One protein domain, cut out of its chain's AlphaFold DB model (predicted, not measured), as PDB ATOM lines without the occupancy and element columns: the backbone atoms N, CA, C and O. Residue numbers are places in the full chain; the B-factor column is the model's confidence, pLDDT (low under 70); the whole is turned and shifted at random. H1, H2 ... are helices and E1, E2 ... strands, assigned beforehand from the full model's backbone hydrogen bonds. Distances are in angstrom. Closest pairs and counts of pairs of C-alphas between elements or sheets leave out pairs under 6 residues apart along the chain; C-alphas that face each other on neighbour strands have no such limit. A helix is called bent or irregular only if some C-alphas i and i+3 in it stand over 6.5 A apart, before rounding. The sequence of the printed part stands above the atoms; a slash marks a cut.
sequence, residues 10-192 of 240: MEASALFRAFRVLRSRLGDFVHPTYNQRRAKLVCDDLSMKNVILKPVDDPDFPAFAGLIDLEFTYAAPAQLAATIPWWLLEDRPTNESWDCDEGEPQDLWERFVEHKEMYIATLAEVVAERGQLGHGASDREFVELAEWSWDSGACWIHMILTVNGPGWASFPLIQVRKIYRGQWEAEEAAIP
ATOM      1  N   MET A  10     150.389 191.680 141.914       91.19
ATOM      2  CA  MET A  10     149.395 191.465 140.859       91.19
ATOM      3  C   MET A  10     150.029 190.767 139.653       91.19
ATOM      4  O   MET A  10     149.537 189.733 139.207       91.19
ATOM      5  N   GLU A  11     151.164 191.281 139.182       88.50
ATOM      6  CA  GLU A  11     151.930 190.698 138.082       88.50
ATOM      7  C   GLU A  11     152.457 189.303 138.443       88.50
ATOM      8  O   GLU A  11     152.373 188.385 137.631       88.50
ATOM      9  N   ALA A  12     152.936 189.095 139.673       91.75
ATOM     10  CA  ALA A  12     153.386 187.776 140.120       91.75
ATOM     11  C   ALA A  12     152.245 186.743 140.125       91.75
ATOM     12  O   ALA A  12     152.441 185.614 139.672       91.75
ATOM     13  N   SER A  13     151.062 187.135 140.602       94.12
ATOM     14  CA  SER A  13     149.853 186.305 140.600       94.12
ATOM     15  C   SER A  13     149.413 185.969 139.172       94.12
ATOM     16  O   SER A  13     149.229 184.794 138.844       94.12
ATOM     17  N   ALA A  14     149.321 186.978 138.299       91.38
ATOM     18  CA  ALA A  14     148.916 186.812 136.906       91.38
ATOM     19  C   ALA A  14     149.885 185.909 136.128       91.38
ATOM     20  O   ALA A  14     149.452 184.958 135.479       91.38
ATOM     21  N   LEU A  15     151.199 186.138 136.257       90.06
ATOM     22  CA  LEU A  15     152.221 185.288 135.641       90.06
ATOM     23  C   LEU A  15     152.127 183.850 136.153       90.06
ATOM     24  O   LEU A  15     152.159 182.915 135.359       90.06
ATOM     25  N   PHE A  16     151.995 183.648 137.466       92.81
ATOM     26  CA  PHE A  16     151.901 182.302 138.024       92.81
ATOM     27  C   PHE A  16     150.713 181.530 137.459       92.81
ATOM     28  O   PHE A  16     150.876 180.384 137.037       92.81
ATOM     29  N   ARG A  17     149.532 182.157 137.418       94.50
ATOM     30  CA  ARG A  17     148.328 181.530 136.865       94.50
ATOM     31  C   ARG A  17     148.500 181.214 135.388       94.50
ATOM     32  O   ARG A  17     148.352 180.054 135.005       94.50
ATOM     33  N   ALA A  18     148.927 182.197 134.600       91.94
ATOM     34  CA  ALA A  18     149.131 182.031 133.169       91.94
ATOM     35  C   ALA A  18     150.120 180.901 132.858       91.94
ATOM     36  O   ALA A  18     149.819 180.011 132.068       91.94
ATOM     37  N   PHE A  19     151.276 180.864 133.531       91.06
ATOM     38  CA  PHE A  19     152.273 179.813 133.316       91.06
ATOM     39  C   PHE A  19     151.824 178.440 133.820       91.06
ATOM     40  O   PHE A  19     152.254 177.425 133.271       91.06
ATOM     41  N   ARG A  20     150.966 178.364 134.844       94.06
ATOM     42  CA  ARG A  20     150.386 177.091 135.298       94.06
ATOM     43  C   ARG A  20     149.449 176.502 134.251       94.06
ATOM     44  O   ARG A  20     149.597 175.317 133.945       94.06
ATOM     45  N   VAL A  21     148.558 177.321 133.695       94.38
ATOM     46  CA  VAL A  21     147.667 176.923 132.596       94.38
ATOM     47  C   VAL A  21     148.498 176.544 131.375       94.38
ATOM     48  O   VAL A  21     148.431 175.403 130.922       94.38
ATOM     49  N   LEU A  22     149.395 177.435 130.941       92.56
ATOM     50  CA  LEU A  22     150.295 177.208 129.811       92.56
ATOM     51  C   LEU A  22     151.040 175.879 129.925       92.56
ATOM     52  O   LEU A  22     151.036 175.087 128.989       92.56
ATOM     53  N   ARG A  23     151.628 175.590 131.094       92.75
ATOM     54  CA  ARG A  23     152.378 174.351 131.335       92.75
ATOM     55  C   ARG A  23     151.525 173.100 131.146       92.75
ATOM     56  O   ARG A  23     152.051 172.089 130.695       92.75
ATOM     57  N   SER A  24     150.242 173.149 131.500       94.25
ATOM     58  CA  SER A  24     149.325 172.021 131.300       94.25
ATOM     59  C   SER A  24     148.956 171.800 129.828       94.25
ATOM     60  O   SER A  24     148.629 170.678 129.455       94.25
ATOM     61  N   ARG A  25     149.084 172.843 128.997       93.38
ATOM     62  CA  ARG A  25     148.745 172.864 127.566       93.38
ATOM     63  C   ARG A  25     149.954 172.758 126.631       93.38
ATOM     64  O   ARG A  25     149.783 172.651 125.426       93.38
ATOM     65  N   LEU A  26     151.188 172.754 127.151       91.38
ATOM     66  CA  LEU A  26     152.406 172.731 126.322       91.38
ATOM     67  C   LEU A  26     152.446 171.569 125.322       91.38
ATOM     68  O   LEU A  26     153.009 171.728 124.244       91.38
ATOM     69  N   GLY A  27     151.855 170.420 125.667       92.50
ATOM     70  CA  GLY A  27     151.798 169.258 124.778       92.50
ATOM     71  C   GLY A  27     151.069 169.528 123.460       92.50
ATOM     72  O   GLY A  27     151.430 168.931 122.449       92.50
ATOM     73  N   ASP A  28     150.120 170.466 123.454       93.88
ATOM     74  CA  ASP A  28     149.310 170.817 122.284       93.88
ATOM     75  C   ASP A  28     150.136 171.571 121.220       93.88
ATOM     76  O   ASP A  28     149.785 171.589 120.043       93.88
ATOM     77  N   PHE A  29     151.279 172.140 121.620       94.19
ATOM     78  CA  PHE A  29     152.151 172.974 120.786       94.19
ATOM     79  C   PHE A  29     153.467 172.289 120.402       94.19
ATOM     80  O   PHE A  29     154.438 172.946 120.027       94.19
ATOM     81  N   VAL A  30     153.532 170.963 120.521       92.94
ATOM     82  CA  VAL A  30     154.705 170.177 120.129       92.94
ATOM     83  C   VAL A  30     154.403 169.449 118.830       92.94
ATOM     84  O   VAL A  30     153.471 168.650 118.754       92.94
ATOM     85  N   HIS A  31     155.227 169.669 117.808       92.44
ATOM     86  CA  HIS A  31     155.067 168.969 116.548       92.44
ATOM     87  C   HIS A  31     155.365 167.470 116.752       92.44
ATOM     88  O   HIS A  31     156.483 167.113 117.146       92.44
ATOM     89  N   PRO A  32     154.440 166.555 116.399       86.44
ATOM     90  CA  PRO A  32     154.571 165.125 116.699       86.44
ATOM     91  C   PRO A  32     155.820 164.490 116.072       86.44
ATOM     92  O   PRO A  32     156.529 163.722 116.716       86.44
ATOM     93  N   THR A  33     156.130 164.851 114.824       85.75
ATOM     94  CA  THR A  33     157.288 164.321 114.086       85.75
ATOM     95  C   THR A  33     158.623 164.978 114.449       85.75
ATOM     96  O   THR A  33     159.644 164.294 114.498       85.75
ATOM     97  N   TYR A  34     158.656 166.297 114.671       83.94
ATOM     98  CA  TYR A  34     159.914 167.051 114.773       83.94
ATOM     99  C   TYR A  34     160.453 167.188 116.202       83.94
ATOM    100  O   TYR A  34     161.599 167.601 116.367       83.94
ATOM    101  N   ASN A  35     159.700 166.752 117.217       79.56
ATOM    102  CA  ASN A  35     160.156 166.723 118.610       79.56
ATOM    103  C   ASN A  35     161.378 165.807 118.839       79.56
ATOM    104  O   ASN A  35     162.199 166.065 119.712       79.56
ATOM    105  N   GLN A  36     161.518 164.736 118.050       77.75
ATOM    106  CA  GLN A  36     162.588 163.735 118.210       77.75
ATOM    107  C   GLN A  36     163.647 163.776 117.100       77.75
ATOM    108  O   GLN A  36     164.531 162.920 117.039       77.75
ATOM    109  N   ARG A  37     163.561 164.748 116.185       80.44
ATOM    110  CA  ARG A  37     164.526 164.870 115.087       80.44
ATOM    111  C   ARG A  37     165.817 165.543 115.543       80.44
ATOM    112  O   ARG A  37     165.920 166.080 116.642       80.44
ATOM    113  N   ARG A  38     166.831 165.493 114.672       82.88
ATOM    114  CA  ARG A  38     168.119 166.153 114.914       82.88
ATOM    115  C   ARG A  38     167.903 167.629 115.229       82.88
ATOM    116  O   ARG A  38     167.197 168.320 114.493       82.88
ATOM    117  N   ALA A  39     168.563 168.082 116.288       86.81
ATOM    118  CA  ALA A  39     168.562 169.479 116.671       86.81
ATOM    119  C   ALA A  39     169.117 170.365 115.542       86.81
ATOM    120  O   ALA A  39     169.984 169.953 114.763       86.81
ATOM    121  N   LYS A  40     168.596 171.585 115.471       88.88
ATOM    122  CA  LYS A  40     169.033 172.672 114.599       88.88
ATOM    123  C   LYS A  40     169.669 173.759 115.460       88.88
ATOM    124  O   LYS A  40     169.365 173.861 116.646       88.88
ATOM    125  N   LEU A  41     170.557 174.551 114.868       90.19
ATOM    126  CA  LEU A  41     171.063 175.751 115.525       90.19
ATOM    127  C   LEU A  41     169.979 176.832 115.487       90.19
ATOM    128  O   LEU A  41     169.413 177.095 114.428       90.19
ATOM    129  N   VAL A  42     169.703 177.421 116.643       90.56
ATOM    130  CA  VAL A  42     168.774 178.536 116.853       90.56
ATOM    131  C   VAL A  42     169.541 179.642 117.561       90.56
ATOM    132  O   VAL A  42     170.388 179.338 118.396       90.56
ATOM    133  N   CYS A  43     169.256 180.899 117.232       91.50
ATOM    134  CA  CYS A  43     169.739 182.061 117.974       91.50
ATOM    135  C   CYS A  43     168.531 182.896 118.403       91.50
ATOM    136  O   CYS A  43     167.765 183.340 117.545       91.50
ATOM    137  N   ASP A  44     168.352 183.095 119.711       88.69
ATOM    138  CA  ASP A  44     167.192 183.827 120.250       88.69
ATOM    139  C   ASP A  44     167.197 185.313 119.854       88.69
ATOM    140  O   ASP A  44     166.136 185.937 119.795       88.69
ATOM    141  N   ASP A  45     168.372 185.864 119.529       87.94
ATOM    142  CA  ASP A  45     168.548 187.256 119.102       87.94
ATOM    143  C   ASP A  45     168.773 187.414 117.591       87.94
ATOM    144  O   ASP A  45     169.337 188.398 117.115       87.94
ATOM    145  N   LEU A  46     168.349 186.437 116.789       86.56
ATOM    146  CA  LEU A  46     168.396 186.587 115.338       86.56
ATOM    147  C   LEU A  46     167.330 187.605 114.900       86.56
ATOM    148  O   LEU A  46     166.150 187.317 115.027       86.56
ATOM    149  N   SER A  47     167.733 188.768 114.383       86.44
ATOM    150  CA  SER A  47     166.865 189.807 113.787       86.44
ATOM    151  C   SER A  47     167.565 190.455 112.586       86.44
ATOM    152  O   SER A  47     168.760 190.208 112.390       86.44
ATOM    153  N   MET A  48     166.888 191.298 111.787       85.19
ATOM    154  CA  MET A  48     167.548 191.934 110.630       85.19
ATOM    155  C   MET A  48     168.744 192.807 111.045       85.19
ATOM    156  O   MET A  48     169.699 192.937 110.282       85.19
ATOM    157  N   LYS A  49     168.758 193.331 112.278       88.56
ATOM    158  CA  LYS A  49     169.882 194.107 112.848       88.56
ATOM    159  C   LYS A  49     171.181 193.301 112.954       88.56
ATOM    160  O   LYS A  49     172.260 193.888 112.955       88.56
ATOM    161  N   ASN A  50     171.072 191.973 112.993       91.50
ATOM    162  CA  ASN A  50     172.195 191.043 113.108       91.50
ATOM    163  C   ASN A  50     172.585 190.402 111.766       91.50
ATOM    164  O   ASN A  50     173.412 189.488 111.727       91.50
ATOM    165  N   VAL A  51     172.027 190.895 110.654       90.81
ATOM    166  CA  VAL A  51     172.357 190.466 109.292       90.81
ATOM    167  C   VAL A  51     173.292 191.481 108.638       90.81
ATOM    168  O   VAL A  51     172.970 192.659 108.506       90.81
ATOM    169  N   ILE A  52     174.450 191.016 108.169       91.50
ATOM    170  CA  ILE A  52     175.342 191.809 107.321       91.50
ATOM    171  C   ILE A  52     174.983 191.550 105.865       91.50
ATOM    172  O   ILE A  52     175.000 190.410 105.390       91.50
ATOM    173  N   LEU A  53     174.738 192.638 105.144       90.56
ATOM    174  CA  LEU A  53     174.519 192.647 103.707       90.56
ATOM    175  C   LEU A  53     175.733 193.284 103.020       90.56
ATOM    176  O   LEU A  53     176.328 194.232 103.535       90.56
ATOM    177  N   LYS A  54     176.127 192.750 101.864       87.69
ATOM    178  CA  LYS A  54     177.147 193.339 100.994       87.69
ATOM    179  C   LYS A  54     176.462 194.054  99.825       87.69
ATOM    180  O   LYS A  54     175.541 193.481  99.236       87.69
ATOM    181  N   PRO A  55     176.917 195.262  99.456       81.31
ATOM    182  CA  PRO A  55     176.444 195.919  98.250       81.31
ATOM    183  C   PRO A  55     176.697 195.032  97.030       81.31
ATOM    184  O   PRO A  55     177.758 194.410  96.911       81.31
ATOM    185  N   VAL A  56     175.725 194.991  96.133       82.31
ATOM    186  CA  VAL A  56     175.873 194.487  94.767       82.31
ATOM    187  C   VAL A  56     175.472 195.609  93.813       82.31
ATOM    188  O   VAL A  56     175.081 196.684  94.265       82.31
ATOM    189  N   ASP A  57     175.606 195.388  92.507       79.69
ATOM    190  CA  ASP A  57     175.328 196.423  91.501       79.69
ATOM    191  C   ASP A  57     173.877 196.947  91.560       79.69
ATOM    192  O   ASP A  57     173.616 198.075  91.148       79.69
ATOM    193  N   ASP A  58     172.958 196.153  92.120       74.81
ATOM    194  CA  ASP A  58     171.598 196.558  92.462       74.81
ATOM    195  C   ASP A  58     171.507 196.995  93.946       74.81
ATOM    196  O   ASP A  58     171.671 196.158  94.844       74.81
ATOM    197  N   PRO A  59     171.264 198.288  94.237       66.00
ATOM    198  CA  PRO A  59     171.155 198.787  95.605       66.00
ATOM    199  C   PRO A  59     169.888 198.314  96.334       66.00
ATOM    200  O   PRO A  59     169.883 198.335  97.566       66.00
ATOM    201  N   ASP A  60     168.853 197.871  95.613       72.31
ATOM    202  CA  ASP A  60     167.595 197.392  96.199       72.31
ATOM    203  C   ASP A  60     167.687 195.915  96.625       72.31
ATOM    204  O   ASP A  60     166.910 195.455  97.463       72.31
ATOM    205  N   PHE A  61     168.684 195.177  96.118       69.19
ATOM    206  CA  PHE A  61     168.877 193.746  96.386       69.19
ATOM    207  C   PHE A  61     170.298 193.414  96.862       69.19
ATOM    208  O   PHE A  61     171.019 192.650  96.212       69.19
ATOM    209  N   PRO A  62     170.738 193.947  98.017       79.31
ATOM    210  CA  PRO A  62     172.056 193.644  98.552       79.31
ATOM    211  C   PRO A  62     172.176 192.152  98.909       79.31
ATOM    212  O   PRO A  62     171.257 191.527  99.440       79.31
ATOM    213  N   ALA A  63     173.335 191.558  98.634       84.44
ATOM    214  CA  ALA A  63     173.544 190.137  98.882       84.44
ATOM    215  C   ALA A  63     173.846 189.866 100.363       84.44
ATOM    216  O   ALA A  63     174.542 190.633 101.024       84.44
ATOM    217  N   PHE A  64     173.404 188.722 100.878       87.31
ATOM    218  CA  PHE A  64     173.778 188.274 102.219       87.31
ATOM    219  C   PHE A  64     175.300 188.069 102.334       87.31
ATOM    220  O   PHE A  64     175.925 187.430 101.480       87.31
ATOM    221  N   ALA A  65     175.901 188.607 103.397       90.62
ATOM    222  CA  ALA A  65     177.328 188.483 103.694       90.62
ATOM    223  C   ALA A  65     177.603 187.664 104.962       90.62
ATOM    224  O   ALA A  65     178.612 186.960 105.015       90.62
ATOM    225  N   GLY A  66     176.729 187.720 105.968       92.00
ATOM    226  CA  GLY A  66     176.905 186.949 107.196       92.00
ATOM    227  C   GLY A  66     175.942 187.338 108.312       92.00
ATOM    228  O   GLY A  66     175.152 188.268 108.174       92.00
ATOM    229  N   LEU A  67     176.044 186.615 109.428       93.19
ATOM    230  CA  LEU A  67     175.365 186.929 110.685       93.19
ATOM    231  C   LEU A  67     176.390 187.371 111.729       93.19
ATOM    232  O   LEU A  67     177.520 186.874 111.743       93.19
ATOM    233  N   ILE A  68     175.976 188.267 112.613       94.38
ATOM    234  CA  ILE A  68     176.720 188.671 113.808       94.38
ATOM    235  C   ILE A  68     175.898 188.381 115.064       94.38
ATOM    236  O   ILE A  68     174.782 187.881 114.974       94.38
ATOM    237  N   ASP A  69     176.488 188.674 116.223       91.69
ATOM    238  CA  ASP A  69     175.806 188.636 117.519       91.69
ATOM    239  C   ASP A  69     175.160 187.275 117.846       91.69
ATOM    240  O   ASP A  69     173.973 187.124 118.123       91.69
ATOM    241  N   LEU A  70     175.980 186.226 117.754       92.75
ATOM    242  CA  LEU A  70     175.561 184.834 117.920       92.75
ATOM    243  C   LEU A  70     175.659 184.341 119.375       92.75
ATOM    244  O   LEU A  70     175.673 183.130 119.607       92.75
ATOM    245  N   GLU A  71     175.749 185.241 120.358       93.75
ATOM    246  CA  GLU A  71     175.987 184.887 121.767       93.75
ATOM    247  C   GLU A  71     174.833 184.101 122.412       93.75
ATOM    248  O   GLU A  71     175.052 183.347 123.360       93.75
ATOM    249  N   PHE A  72     173.632 184.184 121.832       90.06
ATOM    250  CA  PHE A  72     172.444 183.427 122.238       90.06
ATOM    251  C   PHE A  72     172.149 182.227 121.325       90.06
ATOM    252  O   PHE A  72     170.994 181.833 121.163       90.06
ATOM    253  N   THR A  73     173.183 181.638 120.713       93.00
ATOM    254  CA  THR A  73     173.036 180.462 119.842       93.00
ATOM    255  C   THR A  73     173.087 179.151 120.626       93.00
ATOM    256  O   THR A  73     173.996 178.921 121.424       93.00
ATOM    257  N   TYR A  74     172.159 178.235 120.348       93.19
ATOM    258  CA  TYR A  74     172.102 176.899 120.947       93.19
ATOM    259  C   TYR A  74     171.476 175.873 119.995       93.19
ATOM    260  O   TYR A  74     170.921 176.204 118.949       93.19
ATOM    261  N   ALA A  75     171.595 174.590 120.342       92.75
ATOM    262  CA  ALA A  75     170.939 173.509 119.618       92.75
ATOM    263  C   ALA A  75     169.518 173.287 120.169       92.75
ATOM    264  O   ALA A  75     169.359 173.022 121.360       92.75
ATOM    265  N   ALA A  76     168.505 173.346 119.306       90.88
ATOM    266  CA  ALA A  76     167.092 173.206 119.662       90.88
ATOM    267  C   ALA A  76     166.324 172.321 118.659       90.88
ATOM    268  O   ALA A  76     166.833 172.042 117.569       90.88
ATOM    269  N   PRO A  77     165.100 171.860 118.974       90.56
ATOM    270  CA  PRO A  77     164.262 171.135 118.019       90.56
ATOM    271  C   PRO A  77     163.998 171.940 116.737       90.56
ATOM    272  O   PRO A  77     163.860 173.161 116.776       90.56
ATOM    273  N   ALA A  78     163.867 171.255 115.597       89.31
ATOM    274  CA  ALA A  78     163.681 171.911 114.298       89.31
ATOM    275  C   ALA A  78     162.436 172.814 114.235       89.31
ATOM    276  O   ALA A  78     162.476 173.851 113.584       89.31
ATOM    277  N   GLN A  79     161.372 172.465 114.967       91.38
ATOM    278  CA  GLN A  79     160.153 173.276 115.064       91.38
ATOM    279  C   GLN A  79     160.401 174.680 115.641       91.38
ATOM    280  O   GLN A  79     159.656 175.600 115.328       91.38
ATOM    281  N   LEU A  80     161.447 174.849 116.463       91.00
ATOM    282  CA  LEU A  80     161.829 176.151 117.008       91.00
ATOM    283  C   LEU A  80     162.645 176.961 115.994       91.00
ATOM    284  O   LEU A  80     162.504 178.173 115.917       91.00
ATOM    285  N   ALA A  81     163.475 176.287 115.194       89.31
ATOM    286  CA  ALA A  81     164.289 176.925 114.159       89.31
ATOM    287  C   ALA A  81     163.472 177.388 112.943       89.31
ATOM    288  O   ALA A  81     163.892 178.301 112.239       89.31
ATOM    289  N   ALA A  82     162.336 176.740 112.688       89.56
ATOM    290  CA  ALA A  82     161.472 176.977 111.536       89.56
ATOM    291  C   ALA A  82     160.095 177.540 111.933       89.56
ATOM    292  O   ALA A  82     159.103 177.291 111.261       89.56
ATOM    293  N   THR A  83     160.012 178.246 113.060       93.12
ATOM    294  CA  THR A  83     158.778 178.901 113.513       93.12
ATOM    295  C   THR A  83     158.595 180.263 112.849       93.12
ATOM    296  O   THR A  83     159.584 180.885 112.463       93.12
ATOM    297  N   ILE A  84     157.359 180.782 112.805       94.88
ATOM    298  CA  ILE A  84     157.139 182.204 112.488       94.88
ATOM    299  C   ILE A  84     157.990 183.063 113.437       94.88
ATOM    300  O   ILE A  84     157.847 182.923 114.659       94.88
ATOM    301  N   PRO A  85     158.893 183.908 112.907       90.94
ATOM    302  CA  PRO A  85     159.835 184.642 113.734       90.94
ATOM    303  C   PRO A  85     159.170 185.806 114.471       90.94
ATOM    304  O   PRO A  85     158.208 186.403 113.996       90.94
ATOM    305  N   TRP A  86     159.718 186.177 115.629       88.38
ATOM    306  CA  TRP A  86     159.243 187.340 116.387       88.38
ATOM    307  C   TRP A  86     159.615 188.676 115.729       88.38
ATOM    308  O   TRP A  86     158.908 189.663 115.902       88.38
ATOM    309  N   TRP A  87     160.710 188.712 114.964       89.12
ATOM    310  CA  TRP A  87     161.308 189.930 114.407       89.12
ATOM    311  C   TRP A  87     160.618 190.455 113.142       89.12
ATOM    312  O   TRP A  87     161.122 191.390 112.532       89.12
ATOM    313  N   LEU A  88     159.456 189.919 112.754       89.81
ATOM    314  CA  LEU A  88     158.727 190.365 111.556       89.81
ATOM    315  C   LEU A  88     158.431 191.871 111.532       89.81
ATOM    316  O   LEU A  88     158.342 192.456 110.458       89.81
ATOM    317  N   LEU A  89     158.304 192.497 112.704       86.25
ATOM    318  CA  LEU A  89     158.077 193.936 112.845       86.25
ATOM    319  C   LEU A  89     159.320 194.707 113.324       86.25
ATOM    320  O   LEU A  89     159.204 195.876 113.682       86.25
ATOM    321  N   GLU A  90     160.494 194.064 113.361       85.62
ATOM    322  CA  GLU A  90     161.771 194.625 113.847       85.62
ATOM    323  C   GLU A  90     161.743 195.175 115.290       85.62
ATOM    324  O   GLU A  90     162.657 195.885 115.740       85.62
ATOM    325  N   ASP A  91     160.715 194.782 116.040       83.25
ATOM    326  CA  ASP A  91     160.481 195.095 117.444       83.25
ATOM    327  C   ASP A  91     160.164 193.810 118.221       83.25
ATOM    328  O   ASP A  91     159.694 192.821 117.651       83.25
ATOM    329  N   ARG A  92     160.481 193.788 119.517       80.38
ATOM    330  CA  ARG A  92     160.300 192.588 120.340       80.38
ATOM    331  C   ARG A  92     158.865 192.513 120.861       80.38
ATOM    332  O   ARG A  92     158.392 193.492 121.432       80.38
ATOM    333  N   PRO A  93     158.231 191.326 120.852       75.31
ATOM    334  CA  PRO A  93     156.884 191.124 121.395       75.31
ATOM    335  C   PRO A  93     156.778 191.241 122.929       75.31
ATOM    336  O   PRO A  93     155.743 190.921 123.510       75.31
ATOM    337  N   THR A  94     157.858 191.657 123.592       70.62
ATOM    338  CA  THR A  94     157.924 191.993 125.022       70.62
ATOM    339  C   THR A  94     157.975 193.495 125.285       70.62
ATOM    340  O   THR A  94     158.132 193.897 126.436       70.62
ATOM    341  N   ASN A  95     157.953 194.328 124.245       75.75
ATOM    342  CA  ASN A  95     157.864 195.771 124.404       75.75
ATOM    343  C   ASN A  95     156.467 196.130 124.936       75.75
ATOM    344  O   ASN A  95     155.480 195.591 124.447       75.75
ATOM    345  N   GLU A  96     156.375 197.046 125.905       71.44
ATOM    346  CA  GLU A  96     155.091 197.468 126.491       71.44
ATOM    347  C   GLU A  96     154.155 198.079 125.429       71.44
ATOM    348  O   GLU A  96     152.943 198.052 125.585       71.44
ATOM    349  N   SER A  97     154.687 198.567 124.299       71.88
ATOM    350  CA  SER A  97     153.870 198.994 123.148       71.88
ATOM    351  C   SER A  97     153.082 197.861 122.479       71.88
ATOM    352  O   SER A  97     152.168 198.139 121.705       71.88
ATOM    353  N   TRP A  98     153.438 196.603 122.746       73.94
ATOM    354  CA  TRP A  98     152.704 195.415 122.315       73.94
ATOM    355  C   TRP A  98     151.736 194.919 123.399       73.94
ATOM    356  O   TRP A  98     150.916 194.042 123.113       73.94
ATOM    357  N   ASP A  99     151.836 195.432 124.632       70.31
ATOM    358  CA  ASP A  99     150.952 195.020 125.716       70.31
ATOM    359  C   ASP A  99     149.518 195.460 125.407       70.31
ATOM    360  O   ASP A  99     149.241 196.538 124.880       70.31
ATOM    361  N   CYS A 100     148.587 194.571 125.718       65.19
ATOM    362  CA  CYS A 100     147.178 194.745 125.417       65.19
ATOM    363  C   CYS A 100     146.412 194.893 126.736       65.19
ATOM    364  O   CYS A 100     146.065 193.887 127.361       65.19
ATOM    365  N   ASP A 101     146.125 196.121 127.161       57.09
ATOM    366  CA  ASP A 101     145.345 196.342 128.387       57.09
ATOM    367  C   ASP A 101     143.864 195.932 128.211       57.09
ATOM    368  O   ASP A 101     143.248 195.418 129.143       57.09
ATOM    369  N   GLU A 102     143.305 196.073 126.997       52.91
ATOM    370  CA  GLU A 102     141.902 195.748 126.660       52.91
ATOM    371  C   GLU A 102     141.755 195.076 125.278       52.91
ATOM    372  O   GLU A 102     140.836 195.349 124.505       52.91
ATOM    373  N   GLY A 103     142.665 194.156 124.958       58.50
ATOM    374  CA  GLY A 103     142.687 193.459 123.672       58.50
ATOM    375  C   GLY A 103     143.778 193.961 122.732       58.50
ATOM    376  O   GLY A 103     144.537 194.870 123.041       58.50
ATOM    377  N   GLU A 104     143.898 193.277 121.605       62.47
ATOM    378  CA  GLU A 104     144.994 193.444 120.658       62.47
ATOM    379  C   GLU A 104     145.010 194.835 120.006       62.47
ATOM    380  O   GLU A 104     143.965 195.253 119.496       62.47
ATOM    381  N   PRO A 105     146.167 195.531 119.951       67.38
ATOM    382  CA  PRO A 105     146.336 196.670 119.066       67.38
ATOM    383  C   PRO A 105     146.104 196.178 117.638       67.38
ATOM    384  O   PRO A 105     146.901 195.415 117.083       67.38
ATOM    385  N   GLN A 106     144.944 196.530 117.083       69.19
ATOM    386  CA  GLN A 106     144.475 195.991 115.810       69.19
ATOM    387  C   GLN A 106     145.485 196.266 114.681       69.19
ATOM    388  O   GLN A 106     145.706 195.410 113.831       69.19
ATOM    389  N   ASP A 107     146.163 197.412 114.730       80.81
ATOM    390  CA  ASP A 107     147.210 197.816 113.792       80.81
ATOM    391  C   ASP A 107     148.462 196.928 113.869       80.81
ATOM    392  O   ASP A 107     149.023 196.541 112.842       80.81
ATOM    393  N   LEU A 108     148.899 196.574 115.077       81.38
ATOM    394  CA  LEU A 108     150.052 195.705 115.297       81.38
ATOM    395  C   LEU A 108     149.787 194.296 114.761       81.38
ATOM    396  O   LEU A 108     150.648 193.711 114.105       81.38
ATOM    397  N   TRP A 109     148.589 193.769 115.008       84.62
ATOM    398  CA  TRP A 109     148.171 192.463 114.508       84.62
ATOM    399  C   TRP A 109     148.061 192.415 112.996       84.62
ATOM    400  O   TRP A 109     148.628 191.512 112.385       84.62
ATOM    401  N   GLU A 110     147.374 193.383 112.391       88.44
ATOM    402  CA  GLU A 110     147.222 193.459 110.938       88.44
ATOM    403  C   GLU A 110     148.593 193.498 110.255       88.44
ATOM    404  O   GLU A 110     148.855 192.704 109.350       88.44
ATOM    405  N   ARG A 111     149.516 194.321 110.770       89.81
ATOM    406  CA  ARG A 111     150.900 194.363 110.284       89.81
ATOM    407  C   ARG A 111     151.627 193.041 110.498       89.81
ATOM    408  O   ARG A 111     152.329 192.593 109.595       89.81
ATOM    409  N   PHE A 112     151.493 192.413 111.667       90.44
ATOM    410  CA  PHE A 112     152.150 191.134 111.943       90.44
ATOM    411  C   PHE A 112     151.677 190.049 110.971       90.44
ATOM    412  O   PHE A 112     152.502 189.318 110.428       90.44
ATOM    413  N   VAL A 113     150.366 189.970 110.719       92.25
ATOM    414  CA  VAL A 113     149.765 189.032 109.762       92.25
ATOM    415  C   VAL A 113     150.284 189.295 108.351       92.25
ATOM    416  O   VAL A 113     150.761 188.357 107.715       92.25
ATOM    417  N   GLU A 114     150.281 190.550 107.897       94.31
ATOM    418  CA  GLU A 114     150.811 190.944 106.585       94.31
ATOM    419  C   GLU A 114     152.278 190.509 106.412       94.31
ATOM    420  O   GLU A 114     152.640 189.853 105.434       94.31
ATOM    421  N   HIS A 115     153.134 190.796 107.400       94.12
ATOM    422  CA  HIS A 115     154.555 190.435 107.346       94.12
ATOM    423  C   HIS A 115     154.773 188.925 107.458       94.12
ATOM    424  O   HIS A 115     155.691 188.387 106.838       94.12
ATOM    425  N   LYS A 116     153.916 188.218 108.200       95.25
ATOM    426  CA  LYS A 116     153.921 186.754 108.278       95.25
ATOM    427  C   LYS A 116     153.553 186.125 106.932       95.25
ATOM    428  O   LYS A 116     154.167 185.131 106.551       95.25
ATOM    429  N   GLU A 117     152.587 186.680 106.205       96.12
ATOM    430  CA  GLU A 117     152.222 186.203 104.865       96.12
ATOM    431  C   GLU A 117     153.359 186.420 103.864       96.12
ATOM    432  O   GLU A 117     153.740 185.475 103.170       96.12
ATOM    433  N   MET A 118     153.970 187.611 103.867       95.31
ATOM    434  CA  MET A 118     155.167 187.891 103.066       95.31
ATOM    435  C   MET A 118     156.307 186.924 103.403       95.31
ATOM    436  O   MET A 118     156.901 186.333 102.506       95.31
ATOM    437  N   TYR A 119     156.571 186.698 104.692       94.69
ATOM    438  CA  TYR A 119     157.615 185.782 105.147       94.69
ATOM    439  C   TYR A 119     157.415 184.354 104.629       94.69
ATOM    440  O   TYR A 119     158.359 183.771 104.096       94.69
ATOM    441  N   ILE A 120     156.209 183.785 104.759       95.31
ATOM    442  CA  ILE A 120     155.936 182.421 104.278       95.31
ATOM    443  C   ILE A 120     156.093 182.344 102.756       95.31
ATOM    444  O   ILE A 120     156.719 181.403 102.266       95.31
ATOM    445  N   ALA A 121     155.573 183.330 102.017       95.69
ATOM    446  CA  ALA A 121     155.688 183.371 100.562       95.69
ATOM    447  C   ALA A 121     157.158 183.414 100.114       95.69
ATOM    448  O   ALA A 121     157.596 182.551  99.353       95.69
ATOM    449  N   THR A 122     157.949 184.338 100.666       93.12
ATOM    450  CA  THR A 122     159.382 184.451 100.363       93.12
ATOM    451  C   THR A 122     160.157 183.203 100.788       93.12
ATOM    452  O   THR A 122     161.031 182.739 100.056       93.12
ATOM    453  N   LEU A 123     159.843 182.609 101.945       92.56
ATOM    454  CA  LEU A 123     160.478 181.366 102.386       92.56
ATOM    455  C   LEU A 123     160.208 180.228 101.393       92.56
ATOM    456  O   LEU A 123     161.134 179.497 101.040       92.56
ATOM    457  N   ALA A 124     158.971 180.092 100.915       92.88
ATOM    458  CA  ALA A 124     158.602 179.080  99.930       92.88
ATOM    459  C   ALA A 124     159.322 179.281  98.586       92.88
ATOM    460  O   ALA A 124     159.820 178.304  98.018       92.88
ATOM    461  N   GLU A 125     159.432 180.522  98.108       92.44
ATOM    462  CA  GLU A 125     160.184 180.874  96.893       92.44
ATOM    463  C   GLU A 125     161.664 180.494  97.022       92.44
ATOM    464  O   GLU A 125     162.177 179.721  96.209       92.44
ATOM    465  N   VAL A 126     162.330 180.928  98.097       88.44
ATOM    466  CA  VAL A 126     163.750 180.625  98.354       88.44
ATOM    467  C   VAL A 126     163.995 179.118  98.456       88.44
ATOM    468  O   VAL A 126     164.999 178.603  97.952       88.44
ATOM    469  N   VAL A 127     163.092 178.381  99.105       89.69
ATOM    470  CA  VAL A 127     163.187 176.919  99.214       89.69
ATOM    471  C   VAL A 127     163.014 176.247  97.850       89.69
ATOM    472  O   VAL A 127     163.759 175.315  97.533       89.69
ATOM    473  N   ALA A 128     162.082 176.720  97.020       88.44
ATOM    474  CA  ALA A 128     161.879 176.199  95.671       88.44
ATOM    475  C   ALA A 128     163.098 176.450  94.767       88.44
ATOM    476  O   ALA A 128     163.549 175.525  94.085       88.44
ATOM    477  N   GLU A 129     163.669 177.655  94.799       86.75
ATOM    478  CA  GLU A 129     164.887 178.010  94.057       86.75
ATOM    479  C   GLU A 129     166.076 177.134  94.461       86.75
ATOM    480  O   GLU A 129     166.761 176.563  93.608       86.75
ATOM    481  N   ARG A 130     166.296 176.942  95.768       83.56
ATOM    482  CA  ARG A 130     167.344 176.036  96.268       83.56
ATOM    483  C   ARG A 130     167.136 174.604  95.792       83.56
ATOM    484  O   ARG A 130     168.102 173.973  95.357       83.56
ATOM    485  N   GLY A 131     165.888 174.135  95.811       84.06
ATOM    486  CA  GLY A 131     165.494 172.821  95.304       84.06
ATOM    487  C   GLY A 131     165.888 172.604  93.844       84.06
ATOM    488  O   GLY A 131     166.427 171.551  93.500       84.06
ATOM    489  N   GLN A 132     165.687 173.613  92.990       82.00
ATOM    490  CA  GLN A 132     166.082 173.569  91.575       82.00
ATOM    491  C   GLN A 132     167.603 173.484  91.392       82.00
ATOM    492  O   GLN A 132     168.077 172.838  90.458       82.00
ATOM    493  N   LEU A 133     168.373 174.074  92.309       80.62
ATOM    494  CA  LEU A 133     169.838 174.013  92.328       80.62
ATOM    495  C   LEU A 133     170.386 172.688  92.894       80.62
ATOM    496  O   LEU A 133     171.597 172.537  93.043       80.62
ATOM    497  N   GLY A 134     169.523 171.716  93.213       71.75
ATOM    498  CA  GLY A 134     169.922 170.419  93.772       71.75
ATOM    499  C   GLY A 134     170.282 170.464  95.262       71.75
ATOM    500  O   GLY A 134     170.809 169.489  95.801       71.75
ATOM    501  N   HIS A 135     169.983 171.572  95.940       67.75
ATOM    502  CA  HIS A 135     170.132 171.740  97.382       67.75
ATOM    503  C   HIS A 135     168.741 171.703  98.053       67.75
ATOM    504  O   HIS A 135     167.770 172.184  97.491       67.75
ATOM    505  N   GLY A 136     168.593 171.155  99.264       57.81
ATOM    506  CA  GLY A 136     167.420 171.502 100.090       57.81
ATOM    507  C   GLY A 136     166.139 170.664  99.952       57.81
ATOM    508  O   GLY A 136     165.059 171.171 100.235       57.81
ATOM    509  N   ALA A 137     166.210 169.356  99.665       58.00
ATOM    510  CA  ALA A 137     165.053 168.472  99.908       58.00
ATOM    511  C   ALA A 137     164.578 168.513 101.385       58.00
ATOM    512  O   ALA A 137     163.398 168.324 101.663       58.00
ATOM    513  N   SER A 138     165.490 168.815 102.320       64.06
ATOM    514  CA  SER A 138     165.206 169.072 103.740       64.06
ATOM    515  C   SER A 138     164.670 170.472 104.043       64.06
ATOM    516  O   SER A 138     164.247 170.719 105.167       64.06
ATOM    517  N   ASP A 139     164.730 171.405 103.094       74.50
ATOM    518  CA  ASP A 139     164.394 172.812 103.337       74.50
ATOM    519  C   ASP A 139     162.887 173.048 103.158       74.50
ATOM    520  O   ASP A 139     162.329 173.952 103.770       74.50
ATOM    521  N   ARG A 140     162.189 172.161 102.431       79.62
ATOM    522  CA  ARG A 140     160.715 172.130 102.390       79.62
ATOM    523  C   ARG A 140     160.095 171.942 103.775       79.62
ATOM    524  O   ARG A 140     159.051 172.520 104.057       79.62
ATOM    525  N   GLU A 141     160.790 171.221 104.655       85.44
ATOM    526  CA  GLU A 141     160.388 171.045 106.052       85.44
ATOM    527  C   GLU A 141     160.303 172.389 106.801       85.44
ATOM    528  O   GLU A 141     159.525 172.501 107.741       85.44
ATOM    529  N   PHE A 142     161.064 173.419 106.395       87.88
ATOM    530  CA  PHE A 142     161.000 174.739 107.034       87.88
ATOM    531  C   PHE A 142     159.706 175.484 106.707       87.88
ATOM    532  O   PHE A 142     159.148 176.117 107.597       87.88
ATOM    533  N   VAL A 143     159.218 175.393 105.465       91.69
ATOM    534  CA  VAL A 143     157.940 176.009 105.069       91.69
ATOM    535  C   VAL A 143     156.796 175.341 105.825       91.69
ATOM    536  O   VAL A 143     156.015 176.021 106.482       91.69
ATOM    537  N   GLU A 144     156.768 174.005 105.821       92.00
ATOM    538  CA  GLU A 144     155.734 173.216 106.503       92.00
ATOM    539  C   GLU A 144     155.710 173.484 108.015       92.00
ATOM    540  O   GLU A 144     154.644 173.604 108.616       92.00
ATOM    541  N   LEU A 145     156.883 173.602 108.648       93.56
ATOM    542  CA  LEU A 145     156.984 173.939 110.069       93.56
ATOM    543  C   LEU A 145     156.562 175.382 110.363       93.56
ATOM    544  O   LEU A 145     155.935 175.613 111.399       93.56
ATOM    545  N   ALA A 146     156.863 176.332 109.474       94.94
ATOM    546  CA  ALA A 146     156.459 177.725 109.633       94.94
ATOM    547  C   ALA A 146     154.933 177.852 109.566       94.94
ATOM    548  O   ALA A 146     154.328 178.408 110.488       94.94
ATOM    549  N   GLU A 147     154.312 177.256 108.546       95.81
ATOM    550  CA  GLU A 147     152.856 177.166 108.388       95.81
ATOM    551  C   GLU A 147     152.209 176.473 109.590       95.81
ATOM    552  O   GLU A 147     151.340 177.049 110.244       95.81
ATOM    553  N   TRP A 148     152.706 175.292 109.973       95.94
ATOM    554  CA  TRP A 148     152.209 174.574 111.146       95.94
ATOM    555  C   TRP A 148     152.313 175.409 112.425       95.94
ATOM    556  O   TRP A 148     151.388 175.406 113.240       95.94
ATOM    557  N   SER A 149     153.424 176.121 112.630       96.69
ATOM    558  CA  SER A 149     153.624 176.919 113.842       96.69
ATOM    559  C   SER A 149     152.609 178.057 113.952       96.69
ATOM    560  O   SER A 149     152.189 178.380 115.063       96.69
ATOM    561  N   TRP A 150     152.187 178.616 112.816       96.44
ATOM    562  CA  TRP A 150     151.121 179.608 112.740       96.44
ATOM    563  C   TRP A 150     149.753 178.976 113.009       96.44
ATOM    564  O   TRP A 150     149.052 179.405 113.924       96.44
ATOM    565  N   ASP A 151     149.404 177.921 112.271       95.88
ATOM    566  CA  ASP A 151     148.077 177.293 112.315       95.88
ATOM    567  C   ASP A 151     147.765 176.660 113.677       95.88
ATOM    568  O   ASP A 151     146.637 176.723 114.165       95.88
ATOM    569  N   SER A 152     148.774 176.063 114.314       95.06
ATOM    570  CA  SER A 152     148.658 175.501 115.665       95.06
ATOM    571  C   SER A 152     148.772 176.554 116.771       95.06
ATOM    572  O   SER A 152     148.452 176.269 117.923       95.06
ATOM    573  N   GLY A 153     149.281 177.747 116.455       95.50
ATOM    574  CA  GLY A 153     149.678 178.754 117.435       95.50
ATOM    575  C   GLY A 153     150.954 178.424 118.219       95.50
ATOM    576  O   GLY A 153     151.291 179.141 119.163       95.50
ATOM    577  N   ALA A 154     151.698 177.375 117.846       95.75
ATOM    578  CA  ALA A 154     152.974 177.042 118.478       95.75
ATOM    579  C   ALA A 154     154.009 178.171 118.354       95.75
ATOM    580  O   ALA A 154     154.852 178.318 119.242       95.75
ATOM    581  N   CYS A 155     153.922 179.021 117.323       94.75
ATOM    582  CA  CYS A 155     154.807 180.175 117.187       94.75
ATOM    583  C   CYS A 155     154.733 181.113 118.395       94.75
ATOM    584  O   CYS A 155     155.760 181.612 118.843       94.75
ATOM    585  N   TRP A 156     153.557 181.283 119.000       92.88
ATOM    586  CA  TRP A 156     153.396 182.119 120.188       92.88
ATOM    587  C   TRP A 156     154.127 181.537 121.395       92.88
ATOM    588  O   TRP A 156     154.792 182.267 122.125       92.88
ATOM    589  N   ILE A 157     154.084 180.213 121.568       92.56
ATOM    590  CA  ILE A 157     154.853 179.513 122.605       92.56
ATOM    591  C   ILE A 157     156.346 179.674 122.364       92.56
ATOM    592  O   ILE A 157     157.093 179.975 123.291       92.56
ATOM    593  N   HIS A 158     156.782 179.506 121.119       91.88
ATOM    594  CA  HIS A 158     158.174 179.693 120.748       91.88
ATOM    595  C   HIS A 158     158.653 181.110 121.083       91.88
ATOM    596  O   HIS A 158     159.688 181.246 121.722       91.88
ATOM    597  N   MET A 159     157.872 182.150 120.779       90.00
ATOM    598  CA  MET A 159     158.202 183.534 121.151       90.00
ATOM    599  C   MET A 159     158.264 183.741 122.670       90.00
ATOM    600  O   MET A 159     159.159 184.420 123.167       90.00
ATOM    601  N   ILE A 160     157.347 183.134 123.430       88.38
ATOM    602  CA  ILE A 160     157.372 183.171 124.903       88.38
ATOM    603  C   ILE A 160     158.673 182.569 125.451       88.38
ATOM    604  O   ILE A 160     159.209 183.066 126.444       88.38
ATOM    605  N   LEU A 161     159.166 181.501 124.822       86.31
ATOM    606  CA  LEU A 161     160.387 180.807 125.227       86.31
ATOM    607  C   LEU A 161     161.658 181.573 124.843       86.31
ATOM    608  O   LEU A 161     162.588 181.600 125.645       86.31
ATOM    609  N   THR A 162     161.698 182.186 123.658       82.69
ATOM    610  CA  THR A 162     162.924 182.789 123.101       82.69
ATOM    611  C   THR A 162     163.099 184.266 123.457       82.69
ATOM    612  O   THR A 162     164.224 184.741 123.576       82.69
ATOM    613  N   VAL A 163     162.023 185.018 123.710       75.31
ATOM    614  CA  VAL A 163     162.102 186.478 123.920       75.31
ATOM    615  C   VAL A 163     162.179 186.859 125.410       75.31
ATOM    616  O   VAL A 163     161.545 187.800 125.859       75.31
ATOM    617  N   ASN A 164     162.988 186.159 126.215       63.47
ATOM    618  CA  ASN A 164     163.316 186.540 127.607       63.47
ATOM    619  C   ASN A 164     162.124 186.870 128.535       63.47
ATOM    620  O   ASN A 164     162.217 187.732 129.409       63.47
ATOM    621  N   GLY A 165     161.047 186.092 128.430       60.81
ATOM    622  CA  GLY A 165     159.972 186.080 129.415       60.81
ATOM    623  C   GLY A 165     158.901 187.138 129.137       60.81
ATOM    624  O   GLY A 165     159.127 188.320 129.379       60.81
ATOM    625  N   PRO A 166     157.708 186.735 128.678       62.41
ATOM    626  CA  PRO A 166     156.615 187.670 128.481       62.41
ATOM    627  C   PRO A 166     156.154 188.292 129.804       62.41
ATOM    628  O   PRO A 166     156.034 187.598 130.820       62.41
ATOM    629  N   GLY A 167     155.797 189.575 129.763       71.50
ATOM    630  CA  GLY A 167     154.844 190.129 130.722       71.50
ATOM    631  C   GLY A 167     153.524 189.347 130.682       71.50
ATOM    632  O   GLY A 167     153.198 188.678 129.703       71.50
ATOM    633  N   TRP A 168     152.733 189.413 131.750       75.06
ATOM    634  CA  TRP A 168     151.450 188.692 131.839       75.06
ATOM    635  C   TRP A 168     150.397 189.167 130.817       75.06
ATOM    636  O   TRP A 168     149.409 188.464 130.584       75.06
ATOM    637  N   ALA A 169     150.614 190.346 130.234       79.06
ATOM    638  CA  ALA A 169     149.812 190.965 129.184       79.06
ATOM    639  C   ALA A 169     150.543 191.000 127.830       79.06
ATOM    640  O   ALA A 169     150.133 191.734 126.936       79.06
ATOM    641  N   SER A 170     151.611 190.208 127.665       82.75
ATOM    642  CA  SER A 170     152.361 190.218 126.414       82.75
ATOM    643  C   SER A 170     151.512 189.727 125.249       82.75
ATOM    644  O   SER A 170     150.690 188.807 125.372       82.75
ATOM    645  N   PHE A 171     151.805 190.283 124.080       85.56
ATOM    646  CA  PHE A 171     151.138 189.923 122.842       85.56
ATOM    647  C   PHE A 171     151.137 188.402 122.561       85.56
ATOM    648  O   PHE A 171     150.051 187.857 122.349       85.56
ATOM    649  N   PRO A 172     152.260 187.651 122.660       89.06
ATOM    650  CA  PRO A 172     152.243 186.202 122.443       89.06
ATOM    651  C   PRO A 172     151.367 185.441 123.442       89.06
ATOM    652  O   PRO A 172     150.647 184.522 123.054       89.06
ATOM    653  N   LEU A 173     151.384 185.816 124.728       88.44
ATOM    654  CA  LEU A 173     150.575 185.134 125.744       88.44
ATOM    655  C   LEU A 173     149.080 185.357 125.503       88.44
ATOM    656  O   LEU A 173     148.271 184.454 125.720       88.44
ATOM    657  N   ILE A 174     148.705 186.531 125.004       88.00
ATOM    658  CA  ILE A 174     147.323 186.829 124.628       88.00
ATOM    659  C   ILE A 174     146.882 186.001 123.428       88.00
ATOM    660  O   ILE A 174     145.763 185.484 123.443       88.00
ATOM    661  N   GLN A 175     147.740 185.814 122.422       89.50
ATOM    662  CA  GLN A 175     147.405 184.923 121.309       89.50
ATOM    663  C   GLN A 175     147.172 183.490 121.794       89.50
ATOM    664  O   GLN A 175     146.185 182.867 121.410       89.50
ATOM    665  N   VAL A 176     147.990 182.995 122.728       92.00
ATOM    666  CA  VAL A 176     147.767 181.675 123.344       92.00
ATOM    667  C   VAL A 176     146.438 181.623 124.107       92.00
ATOM    668  O   VAL A 176     145.687 180.660 123.962       92.00
ATOM    669  N   ARG A 177     146.097 182.660 124.881       91.44
ATOM    670  CA  ARG A 177     144.799 182.751 125.579       91.44
ATOM    671  C   ARG A 177     143.619 182.671 124.616       91.44
ATOM    672  O   ARG A 177     142.645 181.983 124.909       91.44
ATOM    673  N   LYS A 178     143.705 183.333 123.456       91.06
ATOM    674  CA  LYS A 178     142.647 183.314 122.432       91.06
ATOM    675  C   LYS A 178     142.392 181.908 121.882       91.06
ATOM    676  O   LYS A 178     141.231 181.578 121.650       91.06
ATOM    677  N   ILE A 179     143.429 181.080 121.730       93.88
ATOM    678  CA  ILE A 179     143.297 179.677 121.282       93.88
ATOM    679  C   ILE A 179     142.398 178.881 122.241       93.88
ATOM    680  O   ILE A 179     141.585 178.071 121.802       93.88
ATOM    681  N   TYR A 180     142.487 179.162 123.542       92.88
ATOM    682  CA  TYR A 180     141.703 178.505 124.591       92.88
ATOM    683  C   TYR A 180     140.587 179.390 125.157       92.88
ATOM    684  O   TYR A 180     140.180 179.193 126.306       92.88
ATOM    685  N   ARG A 181     140.089 180.372 124.391       88.19
ATOM    686  CA  ARG A 181     139.070 181.322 124.863       88.19
ATOM    687  C   ARG A 181     137.893 180.579 125.509       88.19
ATOM    688  O   ARG A 181     137.289 179.702 124.892       88.19
ATOM    689  N   GLY A 182     137.565 180.940 126.750       86.94
ATOM    690  CA  GLY A 182     136.492 180.329 127.538       86.94
ATOM    691  C   GLY A 182     136.914 179.116 128.376       86.94
ATOM    692  O   GLY A 182     136.227 178.796 129.344       86.94
ATOM    693  N   GLN A 183     138.033 178.456 128.055       93.88
ATOM    694  CA  GLN A 183     138.655 177.431 128.909       93.88
ATOM    695  C   GLN A 183     139.748 178.037 129.794       93.88
ATOM    696  O   GLN A 183     139.828 177.718 130.979       93.88
ATOM    697  N   TRP A 184     140.551 178.947 129.233       93.81
ATOM    698  CA  TRP A 184     141.697 179.545 129.915       93.81
ATOM    699  C   TRP A 184     141.312 180.210 131.238       93.81
ATOM    700  O   TRP A 184     141.928 179.951 132.271       93.81
ATOM    701  N   GLU A 185     140.270 181.040 131.231       92.56
ATOM    702  CA  GLU A 185     139.811 181.773 132.412       92.56
ATOM    703  C   GLU A 185     139.309 180.824 133.509       92.56
ATOM    704  O   GLU A 185     139.568 181.037 134.695       92.56
ATOM    705  N   ALA A 186     138.629 179.743 133.118       95.06
ATOM    706  CA  ALA A 186     138.165 178.718 134.047       95.06
ATOM    707  C   ALA A 186     139.340 177.947 134.671       95.06
ATOM    708  O   ALA A 186     139.331 177.669 135.871       95.06
ATOM    709  N   GLU A 187     140.372 177.639 133.885       95.81
ATOM    710  CA  GLU A 187     141.589 176.984 134.368       95.81
ATOM    711  C   GLU A 187     142.397 177.887 135.302       95.81
ATOM    712  O   GLU A 187     142.840 177.421 136.352       95.81
ATOM    713  N   GLU A 188     142.542 179.180 134.990       94.38
ATOM    714  CA  GLU A 188     143.192 180.144 135.889       94.38
ATOM    715  C   GLU A 188     142.439 180.269 137.222       94.38
ATOM    716  O   GLU A 188     143.073 180.335 138.284       94.38
ATOM    717  N   ALA A 189     141.102 180.273 137.183       93.88
ATOM    718  CA  ALA A 189     140.243 180.341 138.364       93.88
ATOM    719  C   ALA A 189     140.288 179.058 139.213       93.88
ATOM    720  O   ALA A 189     140.156 179.125 140.434       93.88
ATOM    721  N   ALA A 190     140.517 177.898 138.592       96.56
ATOM    722  CA  ALA A 190     140.620 176.612 139.280       96.56
ATOM    723  C   ALA A 190     141.934 176.435 140.069       96.56
ATOM    724  O   ALA A 190     142.050 175.511 140.879       96.56
ATOM    725  N   ILE A 191     142.934 177.298 139.858       97.25
ATOM    726  CA  ILE A 191     144.216 177.224 140.571       97.25
ATOM    727  C   ILE A 191     144.014 177.572 142.058       97.25
ATOM    728  O   ILE A 191     143.547 178.676 142.362       97.25
ATOM    729  N   PRO A 192     144.422 176.693 143.000       97.75
ATOM    730  CA  PRO A 192     144.242 176.931 144.430       97.75
ATOM    731  C   PRO A 192     144.937 178.207 144.907       97.75
ATOM    732  O   PRO A 192     146.148 178.356 144.735       97.75
TER     733      PRO A 192
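What this domain is: This is residues 10 to 192 of the 240 residues of an uncharacterized protein of Trematosphaeria pertusa (UniProt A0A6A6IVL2). What is the main picture? An elongated, mostly helical body has H6 near its middle, the long helical hairpin of H4 and H5 along one side, and H1, H7 and H8 gathered at one end. At the other end lies a hairpin of strands, E2 and E3, with a second pair, E1 and E4, between it and the helices. What makes it up, and how large is it? The printed part has 183 residues, with eight named helices and four named strands in the order H1 E1 E2 E3 E4 H2 H3 H4 H5 H6 H7 H8, and each of its two sheets is an antiparallel pair. It is compact, with a radius of gyration of the C-alphas of 17.9 A, and spans 61 by 35 by 30 A.

How they stand to each other: What does the first helix meet? H1, residues 10 to 29, touches H8, residues 184 to 190, with its residues 17 to 21 alone, at a steep tilt of 65 degrees, opposite ways; the closest C-alphas, of Arg 17 and Glu 188, are 5.4 A apart. How do the strands pair? E1, residues 40 to 43, is antiparallel to E4, residues 73 to 76, with N 42 and O 74 2.9 A apart, within hydrogen-bond range. E2, residues 51 to 54, and E3, residues 63 to 67, form an antiparallel hairpin, with N 52 and O 66 2.8 A apart, also within range. How do the other helices stand? H2, residues 78 to 81, only just touches H5, residues 140 to 151, with 3 pairs of C-alphas within 8 A, the closest those of Gln 79 and Leu 145, 6.0 A; H4, residues 106 to 132, touches H3, residues 86 to 89, closest at Leu 88 and His 115, C-alphas 5.9 A apart, and forms a helical hairpin with H5 at a shallow tilt of 17 degrees, closest at Ala 124 and Val 143, C-alphas 6.0 A apart. H6, residues 154 to 162, and H7, residues 171 to 179, form a helical hairpin at a shallow tilt of 32 degrees, only just short of steep, closest at Trp 156 and Pro 172, C-alphas 4.8 A apart. Are the helix backbones complete? Every O i to N i+4 pair is within hydrogen-bond range in H4, H5, H6, H7 and H8, against 13 of 16 in H1, while H2 and H3 are too short for such a pair.

Where its parts are: Where does the first helix run? H1 begins at C-alpha 10, (149.395, 191.465, 140.859), has a kink of 44 degrees near residue 23 and measures 27.4 A; it is irregular, with C-alphas 24 and 27 7.5 A apart, as is H3, with C-alphas 86 and 89 7.6 A apart. Where is the longest helix? H4 runs 39.5 A from C-alpha 106 at (144.475, 195.991, 115.810), and H5 measures 16.9 A. Where does the last one end? H8 ends at C-alpha 190, (140.620, 176.612, 139.280).

The domain as a whole: How far does it reach? The two C-alphas farthest apart, of Asp 57 and Pro 192, are 64.4 A apart. Is it continuous? The printed part has no cut, and its one long link is H3 to H4, residues 90 to 105. Where is confidence low? The mean pLDDT of the printed part is 86.4, and 16 residues are under 70: 59, 61, 100 to 106, 135 to 138 and 164 to 166.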